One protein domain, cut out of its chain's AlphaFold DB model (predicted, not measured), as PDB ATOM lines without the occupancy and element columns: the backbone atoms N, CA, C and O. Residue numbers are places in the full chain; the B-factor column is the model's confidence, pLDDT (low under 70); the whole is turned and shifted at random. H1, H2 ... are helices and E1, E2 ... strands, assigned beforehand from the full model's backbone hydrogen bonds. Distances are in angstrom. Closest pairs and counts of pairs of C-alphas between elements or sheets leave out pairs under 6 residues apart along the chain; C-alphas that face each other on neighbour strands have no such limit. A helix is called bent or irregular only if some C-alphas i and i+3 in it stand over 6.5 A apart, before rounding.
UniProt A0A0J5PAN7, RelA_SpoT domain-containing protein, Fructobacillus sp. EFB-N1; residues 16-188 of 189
ATOM      1  N   THR A  16     235.239 282.069 218.246       95.31
ATOM      2  CA  THR A  16     234.171 282.673 219.061       95.31
ATOM      3  C   THR A  16     234.665 283.735 220.047       95.31
ATOM      4  O   THR A  16     233.927 284.671 220.335       95.31
ATOM      5  N   ASP A  17     235.912 283.639 220.522       94.75
ATOM      6  CA  ASP A  17     236.493 284.628 221.442       94.75
ATOM      7  C   ASP A  17     236.984 285.895 220.731       94.75
ATOM      8  O   ASP A  17     237.182 286.916 221.383       94.75
ATOM      9  N   ILE A  18     237.260 285.819 219.425       95.06
ATOM     10  CA  ILE A  18     238.022 286.856 218.713       95.06
ATOM     11  C   ILE A  18     237.244 287.552 217.601       95.06
ATOM     12  O   ILE A  18     237.634 288.648 217.214       95.06
ATOM     13  N   VAL A  19     236.170 286.942 217.080       94.75
ATOM     14  CA  VAL A  19     235.470 287.423 215.872       94.75
ATOM     15  C   VAL A  19     234.995 288.875 215.991       94.75
ATOM     16  O   VAL A  19     235.064 289.617 215.020       94.75
ATOM     17  N   ASN A  20     234.601 289.292 217.197       92.25
ATOM     18  CA  ASN A  20     234.141 290.646 217.498       92.25
ATOM     19  C   ASN A  20     235.036 291.365 218.527       92.25
ATOM     20  O   ASN A  20     234.599 292.354 219.106       92.25
ATOM     21  N   ASP A  21     236.256 290.876 218.805       93.44
ATOM     22  CA  ASP A  21     237.175 291.517 219.762       93.44
ATOM     23  C   ASP A  21     238.001 292.613 219.051       93.44
ATOM     24  O   ASP A  21     238.875 292.295 218.233       93.44
ATOM     25  N   PRO A  22     237.795 293.908 219.371       92.06
ATOM     26  CA  PRO A  22     238.515 294.996 218.706       92.06
ATOM     27  C   PRO A  22     240.024 294.970 218.980       92.06
ATOM     28  O   PRO A  22     240.826 295.369 218.139       92.06
ATOM     29  N   GLY A  23     240.437 294.472 220.148       92.69
ATOM     30  CA  GLY A  23     241.847 294.314 220.487       92.69
ATOM     31  C   GLY A  23     242.519 293.221 219.660       92.69
ATOM     32  O   GLY A  23     243.685 293.365 219.293       92.69
ATOM     33  N   PHE A  24     241.800 292.143 219.336       92.94
ATOM     34  CA  PHE A  24     242.307 291.104 218.448       92.94
ATOM     35  C   PHE A  24     242.369 291.591 216.996       92.94
ATOM     36  O   PHE A  24     243.356 291.333 216.309       92.94
ATOM     37  N   SER A  25     241.372 292.358 216.548       92.44
ATOM     38  CA  SER A  25     241.405 293.026 215.241       92.44
ATOM     39  C   SER A  25     242.641 293.931 215.106       92.44
ATOM     40  O   SER A  25     243.444 293.760 214.187       92.44
ATOM     41  N   GLN A  26     242.905 294.775 216.110       92.25
ATOM     42  CA  GLN A  26     244.106 295.615 216.150       92.25
ATOM     43  C   GLN A  26     245.410 294.794 216.165       92.25
ATOM     44  O   GLN A  26     246.408 295.194 215.562       92.25
ATOM     45  N   LEU A  27     245.431 293.642 216.845       91.50
ATOM     46  CA  LEU A  27     246.576 292.728 216.834       91.50
ATOM     47  C   LEU A  27     246.861 292.201 215.417       91.50
ATOM     48  O   LEU A  27     248.026 292.147 215.017       91.50
ATOM     49  N   ILE A  28     245.825 291.827 214.658       91.88
ATOM     50  CA  ILE A  28     245.962 291.394 213.259       91.88
ATOM     51  C   ILE A  28     246.511 292.527 212.394       91.88
ATOM     52  O   ILE A  28     247.448 292.295 211.630       91.88
ATOM     53  N   ASP A  29     245.997 293.744 212.551       91.69
ATOM     54  CA  ASP A  29     246.463 294.908 211.795       91.69
ATOM     55  C   ASP A  29     247.932 295.230 212.065       91.69
ATOM     56  O   ASP A  29     248.711 295.419 211.128       91.69
ATOM     57  N   ASN A  30     248.338 295.213 213.335       90.44
ATOM     58  CA  ASN A  30     249.725 295.444 213.728       90.44
ATOM     59  C   ASN A  30     250.653 294.346 213.193       90.44
ATOM     60  O   ASN A  30     251.749 294.640 212.715       90.44
ATOM     61  N   ASN A  31     250.211 293.085 213.237       89.62
ATOM     62  CA  ASN A  31     250.956 291.972 212.659       89.62
ATOM     63  C   ASN A  31     251.087 292.111 211.136       89.62
ATOM     64  O   ASN A  31     252.169 291.906 210.597       89.62
ATOM     65  N   PHE A  32     250.017 292.493 210.439       89.88
ATOM     66  CA  PHE A  32     250.033 292.696 208.992       89.88
ATOM     67  C   PHE A  32     250.963 293.847 208.592       89.88
ATOM     68  O   PHE A  32     251.763 293.695 207.673       89.88
ATOM     69  N   PHE A  33     250.920 294.969 209.316       88.75
ATOM     70  CA  PHE A  33     251.851 296.079 209.117       88.75
ATOM     71  C   PHE A  33     253.306 295.626 209.287       88.75
ATOM     72  O   PHE A  33     254.123 295.830 208.393       88.75
ATOM     73  N   TYR A  34     253.612 294.948 210.396       88.00
ATOM     74  CA  TYR A  34     254.952 294.437 210.675       88.00
ATOM     75  C   TYR A  34     255.444 293.467 209.592       88.00
ATOM     76  O   TYR A  34     256.561 293.600 209.094       88.00
ATOM     77  N   LEU A  35     254.597 292.521 209.183       88.12
ATOM     78  CA  LEU A  35     254.933 291.550 208.150       88.12
ATOM     79  C   LEU A  35     255.120 292.192 206.770       88.12
ATOM     80  O   LEU A  35     255.988 291.745 206.031       88.12
ATOM     81  N   ASN A  36     254.375 293.247 206.431       84.62
ATOM     82  CA  ASN A  36     254.594 293.985 205.184       84.62
ATOM     83  C   ASN A  36     255.918 294.750 205.193       84.62
ATOM     84  O   ASN A  36     256.618 294.763 204.184       84.62
ATOM     85  N   VAL A  37     256.293 295.346 206.329       85.06
ATOM     86  CA  VAL A  37     257.615 295.973 206.485       85.06
ATOM     87  C   VAL A  37     258.717 294.932 206.287       85.06
ATOM     88  O   VAL A  37     259.640 295.166 205.511       85.06
ATOM     89  N   ILE A  38     258.597 293.758 206.921       80.19
ATOM     90  CA  ILE A  38     259.537 292.650 206.702       80.19
ATOM     91  C   ILE A  38     259.547 292.224 205.240       80.19
ATOM     92  O   ILE A  38     260.620 292.084 204.676       80.19
ATOM     93  N   GLN A  39     258.388 292.005 204.622       80.00
ATOM     94  CA  GLN A  39     258.298 291.533 203.243       80.00
ATOM     95  C   GLN A  39     258.995 292.490 202.269       80.00
ATOM     96  O   GLN A  39     259.703 292.020 201.380       80.00
ATOM     97  N   ASN A  40     258.825 293.800 202.453       75.50
ATOM     98  CA  ASN A  40     259.474 294.813 201.622       75.50
ATOM     99  C   ASN A  40     260.993 294.832 201.838       75.50
ATOM    100  O   ASN A  40     261.742 294.865 200.869       75.50
ATOM    101  N   ASN A  41     261.452 294.728 203.086       74.38
ATOM    102  CA  ASN A  41     262.887 294.695 203.381       74.38
ATOM    103  C   ASN A  41     263.543 293.373 202.954       74.38
ATOM    104  O   ASN A  41     264.642 293.389 202.423       74.38
ATOM    105  N   MET A  42     262.860 292.232 203.103       72.25
ATOM    106  CA  MET A  42     263.342 290.933 202.622       72.25
ATOM    107  C   MET A  42     263.541 290.936 201.111       72.25
ATOM    108  O   MET A  42     264.491 290.335 200.626       72.25
ATOM    109  N   PHE A  43     262.651 291.592 200.365       66.88
ATOM    110  CA  PHE A  43     262.804 291.728 198.922       66.88
ATOM    111  C   PHE A  43     264.086 292.497 198.570       66.88
ATOM    112  O   PHE A  43     264.880 292.019 197.760       66.88
ATOM    113  N   GLU A  44     264.335 293.626 199.238       67.56
ATOM    114  CA  GLU A  44     265.562 294.415 199.067       67.56
ATOM    115  C   GLU A  44     266.818 293.640 199.491       67.56
ATOM    116  O   GLU A  44     267.793 293.578 198.740       67.56
ATOM    117  N   ASP A  45     266.786 292.962 200.639       67.19
ATOM    118  CA  ASP A  45     267.900 292.152 201.143       67.19
ATOM    119  C   ASP A  45     268.221 290.979 200.197       67.19
ATOM    120  O   ASP A  45     269.382 290.622 200.004       67.19
ATOM    121  N   ILE A  46     267.207 290.390 199.556       65.44
ATOM    122  CA  ILE A  46     267.381 289.312 198.571       65.44
ATOM    123  C   ILE A  46     267.976 289.841 197.266       65.44
ATOM    124  O   ILE A  46     268.846 289.192 196.680       65.44
ATOM    125  N   LEU A  47     267.546 291.019 196.809       60.72
ATOM    126  CA  LEU A  47     268.067 291.619 195.582       60.72
ATOM    127  C   LEU A  47     269.492 292.158 195.734       60.72
ATOM    128  O   LEU A  47     270.249 292.127 194.758       60.72
ATOM    129  N   THR A  48     269.853 292.630 196.928       66.88
ATOM    130  CA  THR A  48     271.134 293.301 197.197       66.88
ATOM    131  C   THR A  48     272.168 292.410 197.894       66.88
ATOM    132  O   THR A  48     273.364 292.611 197.695       66.88
ATOM    133  N   GLY A  49     271.746 291.415 198.683       60.12
ATOM    134  CA  GLY A  49     272.615 290.749 199.658       60.12
ATOM    135  C   GLY A  49     273.233 289.414 199.235       60.12
ATOM    136  O   GLY A  49     274.283 289.048 199.766       60.12
ATOM    137  N   ASN A  50     272.630 288.654 198.309       62.91
ATOM    138  CA  ASN A  50     273.183 287.352 197.916       62.91
ATOM    139  C   ASN A  50     272.671 286.852 196.553       62.91
ATOM    140  O   ASN A  50     271.508 286.467 196.421       62.91
ATOM    141  N   LYS A  51     273.569 286.768 195.557       71.62
ATOM    142  CA  LYS A  51     273.262 286.247 194.211       71.62
ATOM    143  C   LYS A  51     272.598 284.863 194.251       71.62
ATOM    144  O   LYS A  51     271.664 284.633 193.501       71.62
ATOM    145  N   PHE A  52     273.011 283.981 195.161       63.94
ATOM    146  CA  PHE A  52     272.436 282.639 195.289       63.94
ATOM    147  C   PHE A  52     270.948 282.669 195.672       63.94
ATOM    148  O   PHE A  52     270.139 281.981 195.059       63.94
ATOM    149  N   ILE A  53     270.564 283.504 196.646       66.50
ATOM    150  CA  ILE A  53     269.154 283.630 197.053       66.50
ATOM    151  C   ILE A  53     268.338 284.317 195.951       66.50
ATOM    152  O   ILE A  53     267.197 283.930 195.701       66.50
ATOM    153  N   LYS A  54     268.932 285.294 195.256       69.75
ATOM    154  CA  LYS A  54     268.314 285.950 194.101       69.75
ATOM    155  C   LYS A  54     268.030 284.969 192.962       69.75
ATOM    156  O   LYS A  54     266.911 284.964 192.456       69.75
ATOM    157  N   ASP A  55     269.001 284.138 192.592       70.81
ATOM    158  CA  ASP A  55     268.857 283.145 191.523       70.81
ATOM    159  C   ASP A  55     267.765 282.119 191.897       70.81
ATOM    160  O   ASP A  55     266.829 281.904 191.131       70.81
ATOM    161  N   MET A  56     267.769 281.610 193.139       71.00
ATOM    162  CA  MET A  56     266.693 280.738 193.639       71.00
ATOM    163  C   MET A  56     265.309 281.408 193.624       71.00
ATOM    164  O   MET A  56     264.303 280.754 193.349       71.00
ATOM    165  N   TYR A  57     265.218 282.696 193.957       71.38
ATOM    166  CA  TYR A  57     263.949 283.424 193.916       71.38
ATOM    167  C   TYR A  57     263.426 283.574 192.481       71.38
ATOM    168  O   TYR A  57     262.254 283.297 192.226       71.38
ATOM    169  N   LEU A  58     264.292 283.965 191.538       73.81
ATOM    170  CA  LEU A  58     263.932 284.142 190.126       73.81
ATOM    171  C   LEU A  58     263.493 282.829 189.466       73.81
ATOM    172  O   LEU A  58     262.537 282.828 188.690       73.81
ATOM    173  N   ASP A  59     264.102 281.710 189.852       72.88
ATOM    174  CA  ASP A  59     263.716 280.376 189.383       72.88
ATOM    175  C   ASP A  59     262.445 279.837 190.073       72.88
ATOM    176  O   ASP A  59     262.024 278.704 189.836       72.88
ATOM    177  N   ASN A  60     261.789 280.642 190.922       68.44
ATOM    178  CA  ASN A  60     260.646 280.264 191.765       68.44
ATOM    179  C   ASN A  60     260.941 279.108 192.737       68.44
ATOM    180  O   ASN A  60     260.023 278.512 193.307       68.44
ATOM    181  N   ILE A  61     262.223 278.818 192.963       83.62
ATOM    182  CA  ILE A  61     262.705 277.824 193.919       83.62
ATOM    183  C   ILE A  61     262.483 278.337 195.339       83.62
ATOM    184  O   ILE A  61     262.195 277.552 196.230       83.62
ATOM    185  N   PHE A  62     262.538 279.649 195.562       85.06
ATOM    186  CA  PHE A  62     262.280 280.271 196.857       85.06
ATOM    187  C   PHE A  62     261.191 281.340 196.736       85.06
ATOM    188  O   PHE A  62     261.262 282.211 195.879       85.06
ATOM    189  N   SER A  63     260.174 281.308 197.598       86.31
ATOM    190  CA  SER A  63     259.131 282.343 197.646       86.31
ATOM    191  C   SER A  63     258.580 282.531 199.058       86.31
ATOM    192  O   SER A  63     258.705 281.659 199.917       86.31
ATOM    193  N   TRP A  64     257.949 283.676 199.312       87.94
ATOM    194  CA  TRP A  64     257.256 283.961 200.566       87.94
ATOM    195  C   TRP A  64     255.993 284.780 200.323       87.94
ATOM    196  O   TRP A  64     255.790 285.355 199.253       87.94
ATOM    197  N   ARG A  65     255.107 284.799 201.317       87.06
ATOM    198  CA  ARG A  65     253.819 285.479 201.252       87.06
ATOM    199  C   ARG A  65     253.333 285.867 202.640       87.06
ATOM    200  O   ARG A  65     253.278 285.029 203.541       87.06
ATOM    201  N   VAL A  66     252.839 287.091 202.767       90.81
ATOM    202  CA  VAL A  66     251.950 287.484 203.864       90.81
ATOM    203  C   VAL A  66     250.508 287.189 203.456       90.81
ATOM    204  O   VAL A  66     250.059 287.545 202.367       90.81
ATOM    205  N   LYS A  67     249.764 286.457 204.288       90.69
ATOM    206  CA  LYS A  67     248.348 286.176 204.030       90.69
ATOM    207  C   LYS A  67     247.555 287.489 204.077       90.69
ATOM    208  O   LYS A  67     247.710 288.262 205.014       90.69
ATOM    209  N   SER A  68     246.690 287.700 203.083       90.62
ATOM    210  CA  SER A  68     245.852 288.899 203.001       90.62
ATOM    211  C   SER A  68     244.874 288.993 204.177       90.62
ATOM    212  O   SER A  68     244.487 287.966 204.751       90.62
ATOM    213  N   LYS A  69     244.451 290.213 204.522       91.19
ATOM    214  CA  LYS A  69     243.492 290.438 205.614       91.19
ATOM    215  C   LYS A  69     242.163 289.737 205.347       91.19
ATOM    216  O   LYS A  69     241.625 289.102 206.244       91.19
ATOM    217  N   GLU A  70     241.701 289.743 204.103       90.69
ATOM    218  CA  GLU A  70     240.460 289.090 203.666       90.69
ATOM    219  C   GLU A  70     240.547 287.575 203.881       90.69
ATOM    220  O   GLU A  70     239.621 286.945 204.381       90.69
ATOM    221  N   SER A  71     241.706 286.980 203.582       90.25
ATOM    222  CA  SER A  71     241.943 285.551 203.811       90.25
ATOM    223  C   SER A  71     242.018 285.196 205.301       90.25
ATOM    224  O   SER A  71     241.687 284.072 205.684       90.25
ATOM    225  N   ILE A  72     242.507 286.111 206.145       93.31
ATOM    226  CA  ILE A  72     242.498 285.949 207.607       93.31
ATOM    227  C   ILE A  72     241.062 286.041 208.124       93.31
ATOM    228  O   ILE A  72     240.644 285.168 208.882       93.31
ATOM    229  N   GLN A  73     240.301 287.036 207.666       92.94
ATOM    230  CA  GLN A  73     238.906 287.241 208.040       92.94
ATOM    231  C   GLN A  73     238.037 286.037 207.659       92.94
ATOM    232  O   GLN A  73     237.382 285.459 208.523       92.94
ATOM    233  N   ALA A  74     238.150 285.546 206.423       91.56
ATOM    234  CA  ALA A  74     237.442 284.345 205.981       91.56
ATOM    235  C   ALA A  74     237.791 283.105 206.831       91.56
ATOM    236  O   ALA A  74     236.949 282.242 207.075       91.56
ATOM    237  N   LYS A  75     239.036 282.995 207.324       93.00
ATOM    238  CA  LYS A  75     239.417 281.930 208.268       93.00
ATOM    239  C   LYS A  75     238.770 282.111 209.640       93.00
ATOM    240  O   LYS A  75     238.406 281.099 210.243       93.00
ATOM    241  N   ILE A  76     238.670 283.342 210.142       95.19
ATOM    242  CA  ILE A  76     237.987 283.643 211.408       95.19
ATOM    243  C   ILE A  76     236.517 283.235 211.289       95.19
ATOM    244  O   ILE A  76     236.057 282.438 212.099       95.19
ATOM    245  N   GLU A  77     235.826 283.685 210.244       93.69
ATOM    246  CA  GLU A  77     234.414 283.375 209.980       93.69
ATOM    247  C   GLU A  77     234.174 281.873 209.824       93.69
ATOM    248  O   GLU A  77     233.327 281.299 210.504       93.69
ATOM    249  N   TRP A  78     234.988 281.194 209.009       92.31
ATOM    250  CA  TRP A  78     234.880 279.748 208.828       92.31
ATOM    251  C   TRP A  78     235.024 278.974 210.144       92.31
ATOM    252  O   TRP A  78     234.273 278.034 210.411       92.31
ATOM    253  N   ASN A  79     236.000 279.345 210.982       94.94
ATOM    254  CA  ASN A  79     236.177 278.686 212.275       94.94
ATOM    255  C   ASN A  79     235.105 279.109 213.284       94.94
ATOM    256  O   ASN A  79     234.736 278.288 214.116       94.94
ATOM    257  N   PHE A  80     234.575 280.329 213.199       95.12
ATOM    258  CA  PHE A  80     233.456 280.781 214.021       95.12
ATOM    259  C   PHE A  80     232.209 279.936 213.752       95.12
ATOM    260  O   PHE A  80     231.648 279.371 214.687       95.12
ATOM    261  N   GLU A  81     231.840 279.748 212.481       93.62
ATOM    262  CA  GLU A  81     230.728 278.871 212.097       93.62
ATOM    263  C   GLU A  81     230.969 277.420 212.524       93.62
ATOM    264  O   GLU A  81     230.085 276.756 213.069       93.62
ATOM    265  N   LYS A  82     232.197 276.923 212.351       92.69
ATOM    266  CA  LYS A  82     232.565 275.565 212.763       92.69
ATOM    267  C   LYS A  82     232.475 275.358 214.279       92.69
ATOM    268  O   LYS A  82     232.059 274.288 214.722       92.69
ATOM    269  N   GLU A  83     232.847 276.348 215.083       95.19
ATOM    270  CA  GLU A  83     232.764 276.288 216.549       95.19
ATOM    271  C   GLU A  83     231.321 276.314 217.075       95.19
ATOM    272  O   GLU A  83     231.095 275.921 218.216       95.19
ATOM    273  N   LYS A  84     230.320 276.682 216.260       91.56
ATOM    274  CA  LYS A  84     228.902 276.553 216.654       91.56
ATOM    275  C   LYS A  84     228.451 275.095 216.782       91.56
ATOM    276  O   LYS A  84     227.517 274.809 217.523       91.56
ATOM    277  N   SER A  85     229.097 274.180 216.057       92.44
ATOM    278  CA  SER A  85     228.752 272.749 216.023       92.44
ATOM    279  C   SER A  85     229.866 271.832 216.536       92.44
ATOM    280  O   SER A  85     229.700 270.614 216.576       92.44
ATOM    281  N   THR A  86     231.014 272.387 216.932       92.25
ATOM    282  CA  THR A  86     232.175 271.622 217.402       92.25
ATOM    283  C   THR A  86     232.853 272.305 218.584       92.25
ATOM    284  O   THR A  86     232.609 273.468 218.880       92.25
ATOM    285  N   ASN A  87     233.743 271.584 219.269       91.62
ATOM    286  CA  ASN A  87     234.553 272.184 220.323       91.62
ATOM    287  C   ASN A  87     235.451 273.299 219.779       91.62
ATOM    288  O   ASN A  87     235.994 273.196 218.676       91.62
ATOM    289  N   LYS A  88     235.688 274.299 220.632       93.69
ATOM    290  CA  LYS A  88     236.624 275.399 220.399       93.69
ATOM    291  C   LYS A  88     237.955 274.907 219.825       93.69
ATOM    292  O   LYS A  88     238.609 274.032 220.406       93.69
ATOM    293  N   ILE A  89     238.388 275.501 218.712       95.00
ATOM    294  CA  ILE A  89     239.651 275.161 218.060       95.00
ATOM    295  C   ILE A  89     240.636 276.305 218.307       95.00
ATOM    296  O   ILE A  89     240.422 277.409 217.810       95.00
ATOM    297  N   PRO A  90     241.756 276.055 219.014       96.25
ATOM    298  CA  PRO A  90     242.730 277.096 219.302       96.25
ATOM    299  C   PRO A  90     243.176 277.870 218.057       96.25
ATOM    300  O   PRO A  90     243.620 277.242 217.092       96.25
ATOM    301  N   VAL A  91     243.142 279.206 218.109       95.94
ATOM    302  CA  VAL A  91     243.563 280.125 217.031       95.94
ATOM    303  C   VAL A  91     244.925 279.728 216.474       95.94
ATOM    304  O   VAL A  91     245.117 279.632 215.263       95.94
ATOM    305  N   ILE A  92     245.856 279.378 217.363       94.25
ATOM    306  CA  ILE A  92     247.217 278.967 217.004       94.25
ATOM    307  C   ILE A  92     247.294 277.734 216.090       94.25
ATOM    308  O   ILE A  92     248.343 277.475 215.506       94.25
ATOM    309  N   LYS A  93     246.224 276.932 215.998       92.69
ATOM    310  CA  LYS A  93     246.168 275.736 215.146       92.69
ATOM    311  C   LYS A  93     245.708 276.030 213.721       92.69
ATOM    312  O   LYS A  93     246.079 275.274 212.833       92.69
ATOM    313  N   TRP A  94     244.883 277.053 213.502       93.44
ATOM    314  CA  TRP A  94     244.279 277.322 212.189       93.44
ATOM    315  C   TRP A  94     244.728 278.648 211.562       93.44
ATOM    316  O   TRP A  94     244.646 278.803 210.338       93.44
ATOM    317  N   LEU A  95     245.268 279.567 212.369       93.88
ATOM    318  CA  LEU A  95     245.919 280.804 211.937       93.88
ATOM    319  C   LEU A  95     247.445 280.702 212.124       93.88
ATOM    320  O   LEU A  95     248.067 281.484 212.838       93.88
ATOM    321  N   ASN A  96     248.031 279.669 211.521       92.75
ATOM    322  CA  ASN A  96     249.442 279.276 211.644       92.75
ATOM    323  C   ASN A  96     250.293 279.594 210.397       92.75
ATOM    324  O   ASN A  96     251.462 279.233 210.345       92.75
ATOM    325  N   ASP A  97     249.689 280.240 209.405       91.69
ATOM    326  CA  ASP A  97     250.229 280.528 208.073       91.69
ATOM    327  C   ASP A  97     249.936 281.996 207.690       91.69
ATOM    328  O   ASP A  97     249.507 282.309 206.570       91.69
ATOM    329  N   THR A  98     250.071 282.898 208.673       91.81
ATOM    330  CA  THR A  98     249.946 284.355 208.467       91.81
ATOM    331  C   THR A  98     251.122 284.886 207.653       91.81
ATOM    332  O   THR A  98     250.922 285.660 206.722       91.81
ATOM    333  N   PHE A  99     252.316 284.377 207.944       92.19
ATOM    334  CA  PHE A  99     253.491 284.432 207.091       92.19
ATOM    335  C   PHE A  99     253.809 283.014 206.609       92.19
ATOM    336  O   PHE A  99     253.781 282.063 207.396       92.19
ATOM    337  N   GLY A 100     254.054 282.868 205.311       92.12
ATOM    338  CA  GLY A 100     254.361 281.593 204.680       92.12
ATOM    339  C   GLY A 100     255.572 281.714 203.772       92.12
ATOM    340  O   GLY A 100     255.665 282.662 202.999       92.12
ATOM    341  N   MET A 101     256.467 280.738 203.833       90.88
ATOM    342  CA  MET A 101     257.599 280.575 202.930       90.88
ATOM    343  C   MET A 101     257.461 279.260 202.175       90.88
ATOM    344  O   MET A 101     256.857 278.303 202.664       90.88
ATOM    345  N   ARG A 102     258.042 279.194 200.984       92.12
ATOM    346  CA  ARG A 102     258.090 277.987 200.177       92.12
ATOM    347  C   ARG A 102     259.452 277.837 199.537       92.12
ATOM    348  O   ARG A 102     259.968 278.790 198.959       92.12
ATOM    349  N   ILE A 103     259.969 276.620 199.609       91.19
ATOM    350  CA  ILE A 103     261.185 276.207 198.928       91.19
ATOM    351  C   ILE A 103     260.858 274.995 198.061       91.19
ATOM    352  O   ILE A 103     260.249 274.039 198.540       91.19
ATOM    353  N   ILE A 104     261.232 275.039 196.791       93.06
ATOM    354  CA  ILE A 104     261.275 273.887 195.896       93.06
ATOM    355  C   ILE A 104     262.699 273.339 195.967       93.06
ATOM    356  O   ILE A 104     263.656 274.101 195.995       93.06
ATOM    357  N   VAL A 105     262.859 272.029 196.067       91.69
ATOM    358  CA  VAL A 105     264.171 271.387 196.142       91.69
ATOM    359  C   VAL A 105     264.261 270.263 195.126       91.69
ATOM    360  O   VAL A 105     263.251 269.623 194.816       91.69
ATOM    361  N   SER A 106     265.485 270.006 194.670       90.75
ATOM    362  CA  SER A 106     265.801 268.906 193.760       90.75
ATOM    363  C   SER A 106     265.222 267.578 194.253       90.75
ATOM    364  O   SER A 106     265.286 267.247 195.446       90.75
ATOM    365  N   ASP A 107     264.717 266.789 193.305       90.75
ATOM    366  CA  ASP A 107     264.282 265.407 193.528       90.75
ATOM    367  C   ASP A 107     265.433 264.487 193.980       90.75
ATOM    368  O   ASP A 107     265.182 263.422 194.536       90.75
ATOM    369  N   THR A 108     266.693 264.899 193.783       92.44
ATOM    370  CA  THR A 108     267.878 264.138 194.218       92.44
ATOM    371  C   THR A 108     268.075 264.133 195.727       92.44
ATOM    372  O   THR A 108     268.732 263.237 196.245       92.44
ATOM    373  N   ILE A 109     267.549 265.135 196.434       89.94
ATOM    374  CA  ILE A 109     267.554 265.146 197.897       89.94
ATOM    375  C   ILE A 109     266.438 264.196 198.331       89.94
ATOM    376  O   ILE A 109     265.334 264.276 197.803       89.94
ATOM    377  N   SER A 110     266.662 263.304 199.283       90.38
ATOM    378  CA  SER A 110     265.612 262.430 199.826       90.38
ATOM    379  C   SER A 110     264.718 263.162 200.841       90.38
ATOM    380  O   SER A 110     265.020 264.273 201.278       90.38
ATOM    381  N   ASP A 111     263.573 262.579 201.206       87.56
ATOM    382  CA  ASP A 111     262.751 263.118 202.304       87.56
ATOM    383  C   ASP A 111     263.478 262.975 203.659       87.56
ATOM    384  O   ASP A 111     263.402 263.882 204.485       87.56
ATOM    385  N   ASP A 112     264.248 261.898 203.856       90.19
ATOM    386  CA  ASP A 112     265.027 261.655 205.080       90.19
ATOM    387  C   ASP A 112     266.165 262.670 205.252       90.19
ATOM    388  O   ASP A 112     266.383 263.180 206.350       90.19
ATOM    389  N   GLU A 113     266.858 263.032 204.167       90.69
ATOM    390  CA  GLU A 113     267.866 264.098 204.197       90.69
ATOM    391  C   GLU A 113     267.249 265.450 204.558       90.69
ATOM    392  O   GLU A 113     267.806 266.173 205.381       90.69
ATOM    393  N   LEU A 114     266.076 265.781 204.004       88.81
ATOM    394  CA  LEU A 114     265.365 267.007 204.375       88.81
ATOM    395  C   LEU A 114     264.970 267.009 205.852       88.81
ATOM    396  O   LEU A 114     265.126 268.027 206.523       88.81
ATOM    397  N   ILE A 115     264.462 265.885 206.365       88.31
ATOM    398  CA  ILE A 115     264.104 265.743 207.780       88.31
ATOM    399  C   ILE A 115     265.342 265.929 208.654       88.31
ATOM    400  O   ILE A 115     265.298 266.717 209.596       88.31
ATOM    401  N   LYS A 116     266.464 265.300 208.299       89.81
ATOM    402  CA  LYS A 116     267.728 265.468 209.016       89.81
ATOM    403  C   LYS A 116     268.198 266.926 209.014       89.81
ATOM    404  O   LYS A 116     268.549 267.448 210.064       89.81
ATOM    405  N   MET A 117     268.136 267.618 207.875       89.00
ATOM    406  CA  MET A 117     268.469 269.050 207.794       89.00
ATOM    407  C   MET A 117     267.568 269.914 208.689       89.00
ATOM    408  O   MET A 117     268.034 270.888 209.280       89.00
ATOM    409  N   LEU A 118     266.279 269.575 208.790       87.69
ATOM    410  CA  LEU A 118     265.348 270.247 209.695       87.69
ATOM    411  C   LEU A 118     265.694 269.968 211.162       87.69
ATOM    412  O   LEU A 118     265.685 270.894 211.965       87.69
ATOM    413  N   GLU A 119     266.011 268.727 211.520       87.31
ATOM    414  CA  GLU A 119     266.395 268.330 212.883       87.31
ATOM    415  C   GLU A 119     267.735 268.943 213.321       87.31
ATOM    416  O   GLU A 119     267.864 269.393 214.461       87.31
ATOM    417  N   ASP A 120     268.696 269.047 212.401       88.19
ATOM    418  CA  ASP A 120     269.996 269.689 212.619       88.19
ATOM    419  C   ASP A 120     269.879 271.223 212.723       88.19
ATOM    420  O   ASP A 120     270.773 271.902 213.248       88.19
ATOM    421  N   CYS A 121     268.764 271.799 212.257       82.81
ATOM    422  CA  CYS A 121     268.499 273.225 212.365       82.81
ATOM    423  C   CYS A 121     268.268 273.617 213.831       82.81
ATOM    424  O   CYS A 121     267.214 273.380 214.426       82.81
ATOM    425  N   LYS A 122     269.247 274.312 214.417       74.88
ATOM    426  CA  LYS A 122     269.176 274.850 215.783       74.88
ATOM    427  C   LYS A 122     268.267 276.090 215.863       74.88
ATOM    428  O   LYS A 122     268.735 277.174 216.220       74.88
ATOM    429  N   CYS A 123     266.973 275.966 215.540       75.19
ATOM    430  CA  CYS A 123     266.035 277.076 215.742       75.19
ATOM    431  C   CYS A 123     265.902 277.382 217.236       75.19
ATOM    432  O   CYS A 123     265.665 276.496 218.052       75.19
ATOM    433  N   LYS A 124     265.931 278.669 217.595       80.69
ATOM    434  CA  LYS A 124     265.573 279.143 218.946       80.69
ATOM    435  C   LYS A 124     264.062 279.069 219.230       80.69
ATOM    436  O   LYS A 124     263.600 279.533 220.267       80.69
ATOM    437  N   CYS A 125     263.289 278.529 218.294       83.00
ATOM    438  CA  CYS A 125     261.838 278.496 218.284       83.00
ATOM    439  C   CYS A 125     261.318 277.053 218.326       83.00
ATOM    440  O   CYS A 125     262.017 276.113 217.958       83.00
ATOM    441  N   THR A 126     260.055 276.864 218.719       84.06
ATOM    442  CA  THR A 126     259.394 275.565 218.540       84.06
ATOM    443  C   THR A 126     259.146 275.332 217.053       84.06
ATOM    444  O   THR A 126     258.399 276.091 216.437       84.06
ATOM    445  N   MET A 127     259.697 274.251 216.507       89.19
ATOM    446  CA  MET A 127     259.431 273.784 215.147       89.19
ATOM    447  C   MET A 127     258.649 272.466 215.189       89.19
ATOM    448  O   MET A 127     258.919 271.592 216.011       89.19
ATOM    449  N   ARG A 128     257.648 272.326 214.318       90.38
ATOM    450  CA  ARG A 128     256.936 271.063 214.076       90.38
ATOM    451  C   ARG A 128     256.795 270.858 212.584       90.38
ATOM    452  O   ARG A 128     256.275 271.752 211.926       90.38
ATOM    453  N   TYR A 129     257.177 269.697 212.073       91.19
ATOM    454  CA  TYR A 129     257.023 269.371 210.660       91.19
ATOM    455  C   TYR A 129     256.164 268.125 210.458       91.19
ATOM    456  O   TYR A 129     256.051 267.277 211.342       91.19
ATOM    457  N   TYR A 130     255.520 268.037 209.298       91.62
ATOM    458  CA  TYR A 130     254.855 266.824 208.844       91.62
ATOM    459  C   TYR A 130     254.827 266.747 207.319       91.62
ATOM    460  O   TYR A 130     254.714 267.759 206.625       91.62
ATOM    461  N   LEU A 131     254.878 265.523 206.797       90.56
ATOM    462  CA  LEU A 131     254.681 265.254 205.380       90.56
ATOM    463  C   LEU A 131     253.183 265.278 205.056       90.56
ATOM    464  O   LEU A 131     252.405 264.449 205.530       90.56
ATOM    465  N   LYS A 132     252.765 266.246 204.244       89.00
ATOM    466  CA  LYS A 132     251.384 266.416 203.796       89.00
ATOM    467  C   LYS A 132     251.208 265.783 202.422       89.00
ATOM    468  O   LYS A 132     251.791 266.261 201.456       89.00
ATOM    469  N   LYS A 133     250.374 264.741 202.345       88.25
ATOM    470  CA  LYS A 133     249.994 264.044 201.106       88.25
ATOM    471  C   LYS A 133     248.480 264.100 200.893       88.25
ATOM    472  O   LYS A 133     247.721 263.849 201.834       88.25
ATOM    473  N   TYR A 134     248.042 264.438 199.681       82.81
ATOM    474  CA  TYR A 134     246.634 264.397 199.281       82.81
ATOM    475  C   TYR A 134     246.473 263.863 197.843       82.81
ATOM    476  O   TYR A 134     247.183 264.336 196.961       82.81
ATOM    477  N   PRO A 135     245.537 262.934 197.576       82.88
ATOM    478  CA  PRO A 135     244.841 262.135 198.583       82.88
ATOM    479  C   PRO A 135     245.847 261.321 199.420       82.88
ATOM    480  O   PRO A 135     246.976 261.089 198.998       82.88
ATOM    481  N   LYS A 136     245.471 260.937 200.649       73.88
ATOM    482  CA  LYS A 136     246.365 260.154 201.529       73.88
ATOM    483  C   LYS A 136     246.654 258.758 200.969       73.88
ATOM    484  O   LYS A 136     247.695 258.184 201.262       73.88
ATOM    485  N   THR A 137     245.711 258.232 200.195       58.84
ATOM    486  CA  THR A 137     245.753 256.939 199.518       58.84
ATOM    487  C   THR A 137     245.150 257.108 198.125       58.84
ATOM    488  O   THR A 137     244.231 257.904 197.935       58.84
ATOM    489  N   GLY A 138     245.679 256.389 197.140       64.50
ATOM    490  CA  GLY A 138     245.218 256.455 195.754       64.50
ATOM    491  C   GLY A 138     246.378 256.394 194.759       64.50
ATOM    492  O   GLY A 138     247.524 256.617 195.150       64.50
ATOM    493  N   PRO A 139     246.096 256.091 193.481       62.25
ATOM    494  CA  PRO A 139     247.133 255.891 192.468       62.25
ATOM    495  C   PRO A 139     247.799 257.198 192.015       62.25
ATOM    496  O   PRO A 139     248.899 257.167 191.472       62.25
ATOM    497  N   THR A 140     247.159 258.351 192.239       70.94
ATOM    498  CA  THR A 140     247.662 259.660 191.803       70.94
ATOM    499  C   THR A 140     247.680 260.632 192.975       70.94
ATOM    500  O   THR A 140     246.630 261.056 193.463       70.94
ATOM    501  N   LEU A 141     248.882 260.996 193.426       71.88
ATOM    502  CA  LEU A 141     249.077 262.066 194.402       71.88
ATOM    503  C   LEU A 141     248.811 263.418 193.728       71.88
ATOM    504  O   LEU A 141     249.434 263.758 192.727       71.88
ATOM    505  N   LYS A 142     247.880 264.192 194.289       83.06
ATOM    506  CA  LYS A 142     247.555 265.562 193.857       83.06
ATOM    507  C   LYS A 142     248.342 266.623 194.626       83.06
ATOM    508  O   LYS A 142     248.438 267.763 194.191       83.06
ATOM    509  N   TYR A 143     248.864 266.293 195.800       89.12
ATOM    510  CA  TYR A 143     249.648 267.221 196.602       89.12
ATOM    511  C   TYR A 143     250.638 266.465 197.479       89.12
ATOM    512  O   TYR A 143     250.230 265.551 198.199       89.12
ATOM    513  N   GLN A 144     251.904 266.882 197.473       92.62
ATOM    514  CA  GLN A 144     252.934 266.376 198.377       92.62
ATOM    515  C   GLN A 144     253.909 267.485 198.782       92.62
ATOM    516  O   GLN A 144     254.589 268.066 197.939       92.62
ATOM    517  N   ALA A 145     254.002 267.757 200.082       93.31
ATOM    518  CA  ALA A 145     254.919 268.752 200.633       93.31
ATOM    519  C   ALA A 145     255.249 268.464 202.098       93.31
ATOM    520  O   ALA A 145     254.381 268.010 202.843       93.31
ATOM    521  N   ILE A 146     256.455 268.811 202.545       94.25
ATOM    522  CA  ILE A 146     256.759 268.903 203.977       94.25
ATOM    523  C   ILE A 146     256.302 270.279 204.460       94.25
ATOM    524  O   ILE A 146     256.673 271.300 203.886       94.25
ATOM    525  N   HIS A 147     255.452 270.314 205.482       94.50
ATOM    526  CA  HIS A 147     254.972 271.549 206.106       94.50
ATOM    527  C   HIS A 147     255.651 271.695 207.457       94.50
ATOM    528  O   HIS A 147     255.464 270.833 208.311       94.50
ATOM    529  N   CYS A 148     256.403 272.772 207.658       93.75
ATOM    530  CA  CYS A 148     257.060 273.102 208.917       93.75
ATOM    531  C   CYS A 148     256.397 274.336 209.526       93.75
ATOM    532  O   CYS A 148     256.291 275.371 208.879       93.75
ATOM    533  N   TYR A 149     255.977 274.243 210.781       93.44
ATOM    534  CA  TYR A 149     255.393 275.341 211.540       93.44
ATOM    535  C   TYR A 149     256.363 275.785 212.610       93.44
ATOM    536  O   TYR A 149     256.773 274.986 213.457       93.44
ATOM    537  N   PHE A 150     256.655 277.075 212.602       92.19
ATOM    538  CA  PHE A 150     257.552 277.706 213.546       92.19
ATOM    539  C   PHE A 150     256.755 278.601 214.473       92.19
ATOM    540  O   PHE A 150     255.879 279.362 214.060       92.19
ATOM    541  N   LYS A 151     257.061 278.496 215.760       90.00
ATOM    542  CA  LYS A 151     256.392 279.249 216.805       90.00
ATOM    543  C   LYS A 151     257.385 279.613 217.893       90.00
ATOM    544  O   LYS A 151     257.971 278.732 218.518       90.00
ATOM    545  N   GLU A 152     257.505 280.900 218.179       88.88
ATOM    546  CA  GLU A 152     258.294 281.374 219.314       88.88
ATOM    547  C   GLU A 152     257.578 281.074 220.637       88.88
ATOM    548  O   GLU A 152     258.099 280.367 221.496       88.88
ATOM    549  N   ASN A 153     256.343 281.554 220.792       90.12
ATOM    550  CA  ASN A 153     255.544 281.337 221.993       90.12
ATOM    551  C   ASN A 153     254.035 281.319 221.666       90.12
ATOM    552  O   ASN A 153     253.629 281.357 220.510       90.12
ATOM    553  N   ASN A 154     253.170 281.200 222.680       92.81
ATOM    554  CA  ASN A 154     251.714 281.133 222.464       92.81
ATOM    555  C   ASN A 154     251.040 282.507 222.269       92.81
ATOM    556  O   ASN A 154     249.819 282.551 222.162       92.81
ATOM    557  N   LYS A 155     251.797 283.605 222.278       90.94
ATOM    558  CA  LYS A 155     251.312 284.983 222.108       90.94
ATOM    559  C   LYS A 155     251.653 285.580 220.735       90.94
ATOM    560  O   LYS A 155     251.140 286.631 220.378       90.94
ATOM    561  N   THR A 156     252.492 284.900 219.961       88.56
ATOM    562  CA  THR A 156     252.897 285.280 218.602       88.56
ATOM    563  C   THR A 156     252.229 284.374 217.575       88.56
ATOM    564  O   THR A 156     252.110 283.166 217.813       88.56
ATOM    565  N   PHE A 157     251.841 284.918 216.418       92.25
ATOM    566  CA  PHE A 157     251.350 284.093 215.313       92.25
ATOM    567  C   PHE A 157     252.462 283.160 214.808       92.25
ATOM    568  O   PHE A 157     253.587 283.618 214.603       92.25
ATOM    569  N   PRO A 158     252.182 281.859 214.617       92.75
ATOM    570  CA  PRO A 158     253.108 280.974 213.931       92.75
ATOM    571  C   PRO A 158     253.282 281.377 212.464       92.75
ATOM    572  O   PRO A 158     252.398 282.010 211.870       92.75
ATOM    573  N   TRP A 159     254.390 280.935 211.881       92.88
ATOM    574  CA  TRP A 159     254.625 280.993 210.444       92.88
ATOM    575  C   TRP A 159     254.921 279.603 209.880       92.88
ATOM    576  O   TRP A 159     255.305 278.685 210.612       92.88
ATOM    577  N   GLU A 160     254.704 279.448 208.578       95.06
ATOM    578  CA  GLU A 160     254.810 278.170 207.874       95.06
ATOM    579  C   GLU A 160     255.945 278.205 206.843       95.06
ATOM    580  O   GLU A 160     256.070 279.164 206.089       95.06
ATOM    581  N   LEU A 161     256.738 277.136 206.762       92.88
ATOM    582  CA  LEU A 161     257.598 276.816 205.624       92.88
ATOM    583  C   LEU A 161     257.048 275.579 204.922       92.88
ATOM    584  O   LEU A 161     256.833 274.541 205.546       92.88
ATOM    585  N   GLN A 162     256.882 275.665 203.612       94.69
ATOM    586  CA  GLN A 162     256.556 274.533 202.759       94.69
ATOM    587  C   GLN A 162     257.800 274.117 201.974       94.69
ATOM    588  O   GLN A 162     258.392 274.945 201.290       94.69
ATOM    589  N   ILE A 163     258.175 272.842 202.031       93.50
ATOM    590  CA  ILE A 163     259.263 272.282 201.222       93.50
ATOM    591  C   ILE A 163     258.653 271.326 200.206       93.50
ATOM    592  O   ILE A 163     257.962 270.367 200.569       93.50
ATOM    593  N   TRP A 164     258.837 271.638 198.930       94.88
ATOM    594  CA  TRP A 164     258.281 270.912 197.795       94.88
ATOM    595  C   TRP A 164     259.407 270.259 197.012       94.88
ATOM    596  O   TRP A 164     260.476 270.835 196.868       94.88
ATOM    597  N   LYS A 165     259.149 269.077 196.466       92.69
ATOM    598  CA  LYS A 165     260.024 268.475 195.461       92.69
ATOM    599  C   LYS A 165     259.726 269.071 194.085       92.69
ATOM    600  O   LYS A 165     258.566 269.402 193.823       92.69
ATOM    601  N   GLU A 166     260.730 269.185 193.222       92.94
ATOM    602  CA  GLU A 166     260.575 269.677 191.843       92.94
ATOM    603  C   GLU A 166     259.502 268.902 191.071       92.94
ATOM    604  O   GLU A 166     258.566 269.514 190.543       92.94
ATOM    605  N   SER A 167     259.550 267.567 191.113       92.00
ATOM    606  CA  SER A 167     258.537 266.678 190.522       92.00
ATOM    607  C   SER A 167     257.102 266.979 190.975       92.00
ATOM    608  O   SER A 167     256.155 266.825 190.202       92.00
ATOM    609  N   ASN A 168     256.927 267.458 192.209       91.62
ATOM    610  CA  ASN A 168     255.621 267.750 192.801       91.62
ATOM    611  C   ASN A 168     255.196 269.217 192.640       91.62
ATOM    612  O   ASN A 168     254.027 269.538 192.860       91.62
ATOM    613  N   ALA A 169     256.103 270.119 192.259       91.19
ATOM    614  CA  ALA A 169     255.863 271.557 192.301       91.19
ATOM    615  C   ALA A 169     254.675 271.982 191.429       91.19
ATOM    616  O   ALA A 169     253.756 272.635 191.923       91.19
ATOM    617  N   LYS A 170     254.637 271.559 190.158       89.69
ATOM    618  CA  LYS A 170     253.547 271.915 189.229       89.69
ATOM    619  C   LYS A 170     252.181 271.464 189.748       89.69
ATOM    620  O   LYS A 170     251.238 272.251 189.777       89.69
ATOM    621  N   MET A 171     252.092 270.216 190.209       90.88
ATOM    622  CA  MET A 171     250.847 269.654 190.734       90.88
ATOM    623  C   MET A 171     250.432 270.335 192.047       90.88
ATOM    624  O   MET A 171     249.258 270.642 192.246       90.88
ATOM    625  N   ASN A 172     251.391 270.663 192.915       92.50
ATOM    626  CA  ASN A 172     251.125 271.410 194.140       92.50
ATOM    627  C   ASN A 172     250.586 272.824 193.863       92.50
ATOM    628  O   ASN A 172     249.677 273.263 194.571       92.50
ATOM    629  N   ILE A 173     251.113 273.533 192.851       88.88
ATOM    630  CA  ILE A 173     250.601 274.849 192.422       88.88
ATOM    631  C   ILE A 173     249.155 274.720 191.948       88.88
ATOM    632  O   ILE A 173     248.298 275.495 192.381       88.88
ATOM    633  N   PHE A 174     248.885 273.736 191.090       88.69
ATOM    634  CA  PHE A 174     247.549 273.484 190.558       88.69
ATOM    635  C   PHE A 174     246.547 273.199 191.684       88.69
ATOM    636  O   PHE A 174     245.587 273.948 191.856       88.69
ATOM    637  N   SER A 175     246.841 272.220 192.543       87.25
ATOM    638  CA  SER A 175     245.989 271.850 193.679       87.25
ATOM    639  C   SER A 175     245.783 272.992 194.676       87.25
ATOM    640  O   SER A 175     244.699 273.148 195.238       87.25
ATOM    641  N   HIS A 176     246.810 273.814 194.916       84.56
ATOM    642  CA  HIS A 176     246.671 275.001 195.758       84.56
ATOM    643  C   HIS A 176     245.726 276.027 195.117       84.56
ATOM    644  O   HIS A 176     244.894 276.605 195.811       84.56
ATOM    645  N   THR A 177     245.832 276.241 193.806       85.50
ATOM    646  CA  THR A 177     244.979 277.180 193.065       85.50
ATOM    647  C   THR A 177     243.523 276.721 193.058       85.50
ATOM    648  O   THR A 177     242.649 277.513 193.404       85.50
ATOM    649  N   GLU A 178     243.260 275.440 192.777       85.88
ATOM    650  CA  GLU A 178     241.911 274.857 192.857       85.88
ATOM    651  C   GLU A 178     241.297 275.029 194.251       85.88
ATOM    652  O   GLU A 178     240.139 275.415 194.389       85.88
ATOM    653  N   HIS A 179     242.077 274.780 195.305       81.69
ATOM    654  CA  HIS A 179     241.600 274.907 196.678       81.69
ATOM    655  C   HIS A 179     241.262 276.355 197.062       81.69
ATOM    656  O   HIS A 179     240.267 276.594 197.748       81.69
ATOM    657  N   GLU A 180     242.073 277.329 196.642       78.75
ATOM    658  CA  GLU A 180     241.768 278.741 196.885       78.75
ATOM    659  C   GLU A 180     240.571 279.220 196.054       78.75
ATOM    660  O   GLU A 180     239.753 279.980 196.572       78.75
ATOM    661  N   GLN A 181     240.404 278.733 194.819       80.56
ATOM    662  CA  GLN A 181     239.221 279.023 194.006       80.56
ATOM    663  C   GLN A 181     237.949 278.454 194.647       80.56
ATOM    664  O   GLN A 181     237.000 279.192 194.891       80.56
ATOM    665  N   ALA A 182     237.970 277.184 195.056       79.44
ATOM    666  CA  ALA A 182     236.832 276.537 195.708       79.44
ATOM    667  C   ALA A 182     236.406 277.228 197.017       79.44
ATOM    668  O   ALA A 182     235.242 277.157 197.410       79.44
ATOM    669  N   LYS A 183     237.332 277.891 197.725       72.75
ATOM    670  CA  LYS A 183     236.987 278.739 198.878       72.75
ATOM    671  C   LYS A 183     236.266 280.016 198.468       72.75
ATOM    672  O   LYS A 183     235.322 280.394 199.151       72.75
ATOM    673  N   ARG A 184     236.712 280.679 197.396       71.94
ATOM    674  CA  ARG A 184     236.079 281.906 196.885       71.94
ATOM    675  C   ARG A 184     234.658 281.629 196.407       71.94
ATOM    676  O   ARG A 184     233.743 282.359 196.772       71.94
ATOM    677  N   ASP A 185     234.462 280.525 195.692       74.31
ATOM    678  CA  ASP A 185     233.148 280.156 195.154       74.31
ATOM    679  C   ASP A 185     232.125 279.879 196.271       74.31
ATOM    680  O   ASP A 185     230.957 280.224 196.143       74.31
ATOM    681  N   LYS A 186     232.569 279.344 197.416       63.47
ATOM    682  CA  LYS A 186     231.715 279.100 198.595       63.47
ATOM    683  C   LYS A 186     231.274 280.358 199.345       63.47
ATOM    684  O   LYS A 186     230.361 280.260 200.152       63.47
ATOM    685  N   ILE A 187     231.936 281.494 199.131       52.72
ATOM    686  CA  ILE A 187     231.600 282.777 199.773       52.72
ATOM    687  C   ILE A 187     230.588 283.570 198.918       52.72
ATOM    688  O   ILE A 187     229.989 284.523 199.401       52.72
ATOM    689  N   THR A 188     230.362 283.172 197.659       44.56
ATOM    690  CA  THR A 188     229.517 283.905 196.693       44.56
ATOM    691  C   THR A 188     228.078 283.355 196.603       44.56
ATOM    692  O   THR A 188     227.367 283.644 195.644       44.56
TER     693      THR A 188
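What this domain is: This is residues 16 to 188 of the 189 residues of the protein "RelA_SpoT domain-containing protein" of Fructobacillus sp. EFB-N1 (UniProt A0A0J5PAN7). What would one see first in this model? A twisted sheet of five strands has helix H6 across one face and H5 along the opposite face, while the long helix H1 packs on E1 at one edge, H2 grazes the sheet, and H3 and H4 lie off it. What makes up the whole? The printed part has 173 residues with six named helices and five named strands, in the order H1 H2 E1 H3 H4 E2 H5 E3 E4 E5 H6, class mixed, helices and strands; the mixed sheet runs E1 E2 E5 E4 E3. It is compact, with a radius of gyration of the C-alphas of 17.5 A and spans of 48 by 44 by 32 A.

How they stand to each other: Where do the first helices sit? H1, residues 22 to 49, is on the sheet, its closest pair of C-alphas to E1, residues 62 to 66, being Leu 35 and Val 66, 6.6 A apart. With residues 46 to 47 alone it only just touches H2, residues 51 to 58, and only at the corner: 3 pairs of C-alphas within 8 A, the closest Ile 46 and Lys 54 at 5.7 A. H3, residues 69 to 83, and H4, residues 91 to 94, are not on the sheet, and are close but not clearly touching, with closest C-alphas Lys 75 and Trp 94 at 7.8 A. How do the strands pair? E1 is antiparallel to E2, residues 99 to 105, with N 63 and O 102 at 2.9 A; E2 is parallel to E5, residues 159 to 165, with N 101 and O 160 at 2.8 A. E3, residues 126 to 134, E4, residues 143 to 151, and E5 form a meander, each strand the antiparallel neighbour of the one before, in two hairpins, with N 128 and O 149 at 2.9 A and N 148 and O 161 at 2.8 A. E2, H5, residues 111 to 120, and E3 form a split strand-helix-strand unit, two strands running the same way with E5 and E4 between them, and its crossover is right-handed. How do H5 and H6 stand? H5, at a height over the sheet of 8.8 A, runs along the strands, at 7 degrees to E4 on the local plane. H6, residues 166 to 185, is on the opposite face at a height of 10.0 A and runs across the strands, at 64 degrees to E4 on the local plane; its closest C-alphas to E4 are Asn 172 and Tyr 143, 5.1 A apart. Are the helix backbones complete? Every O i to N i+4 pair is within hydrogen-bond range in H1, H2, H3 and H5, and 14 of 16 are in H6; H4 is too short for such a pair.

Where its parts are: Where does the first element begin? H1 begins at C-alpha 22, (238.515, 294.996, 218.706), and is 39.3 A long. Which later elements are long? H3 measures 20.9 A, E3 25.7 A and E4 24.5 A. Where does the last element end? H6, 29.5 A long, ends at C-alpha 185, (233.148, 280.156, 195.154); it is irregular, with C-alphas 167 and 170 at 7.3 A.

The domain as a whole: How large is it, and is it cut? The two C-alphas farthest apart, those of Lys 51 and Ser 85, are 51.4 A from each other; the printed part has no cut and no long link. Where is confidence low? The mean pLDDT of the printed part is 85.8, and 18 residues are under 70: 43 to 50, 52 to 54, 60, 137 to 139 and 186 to 188.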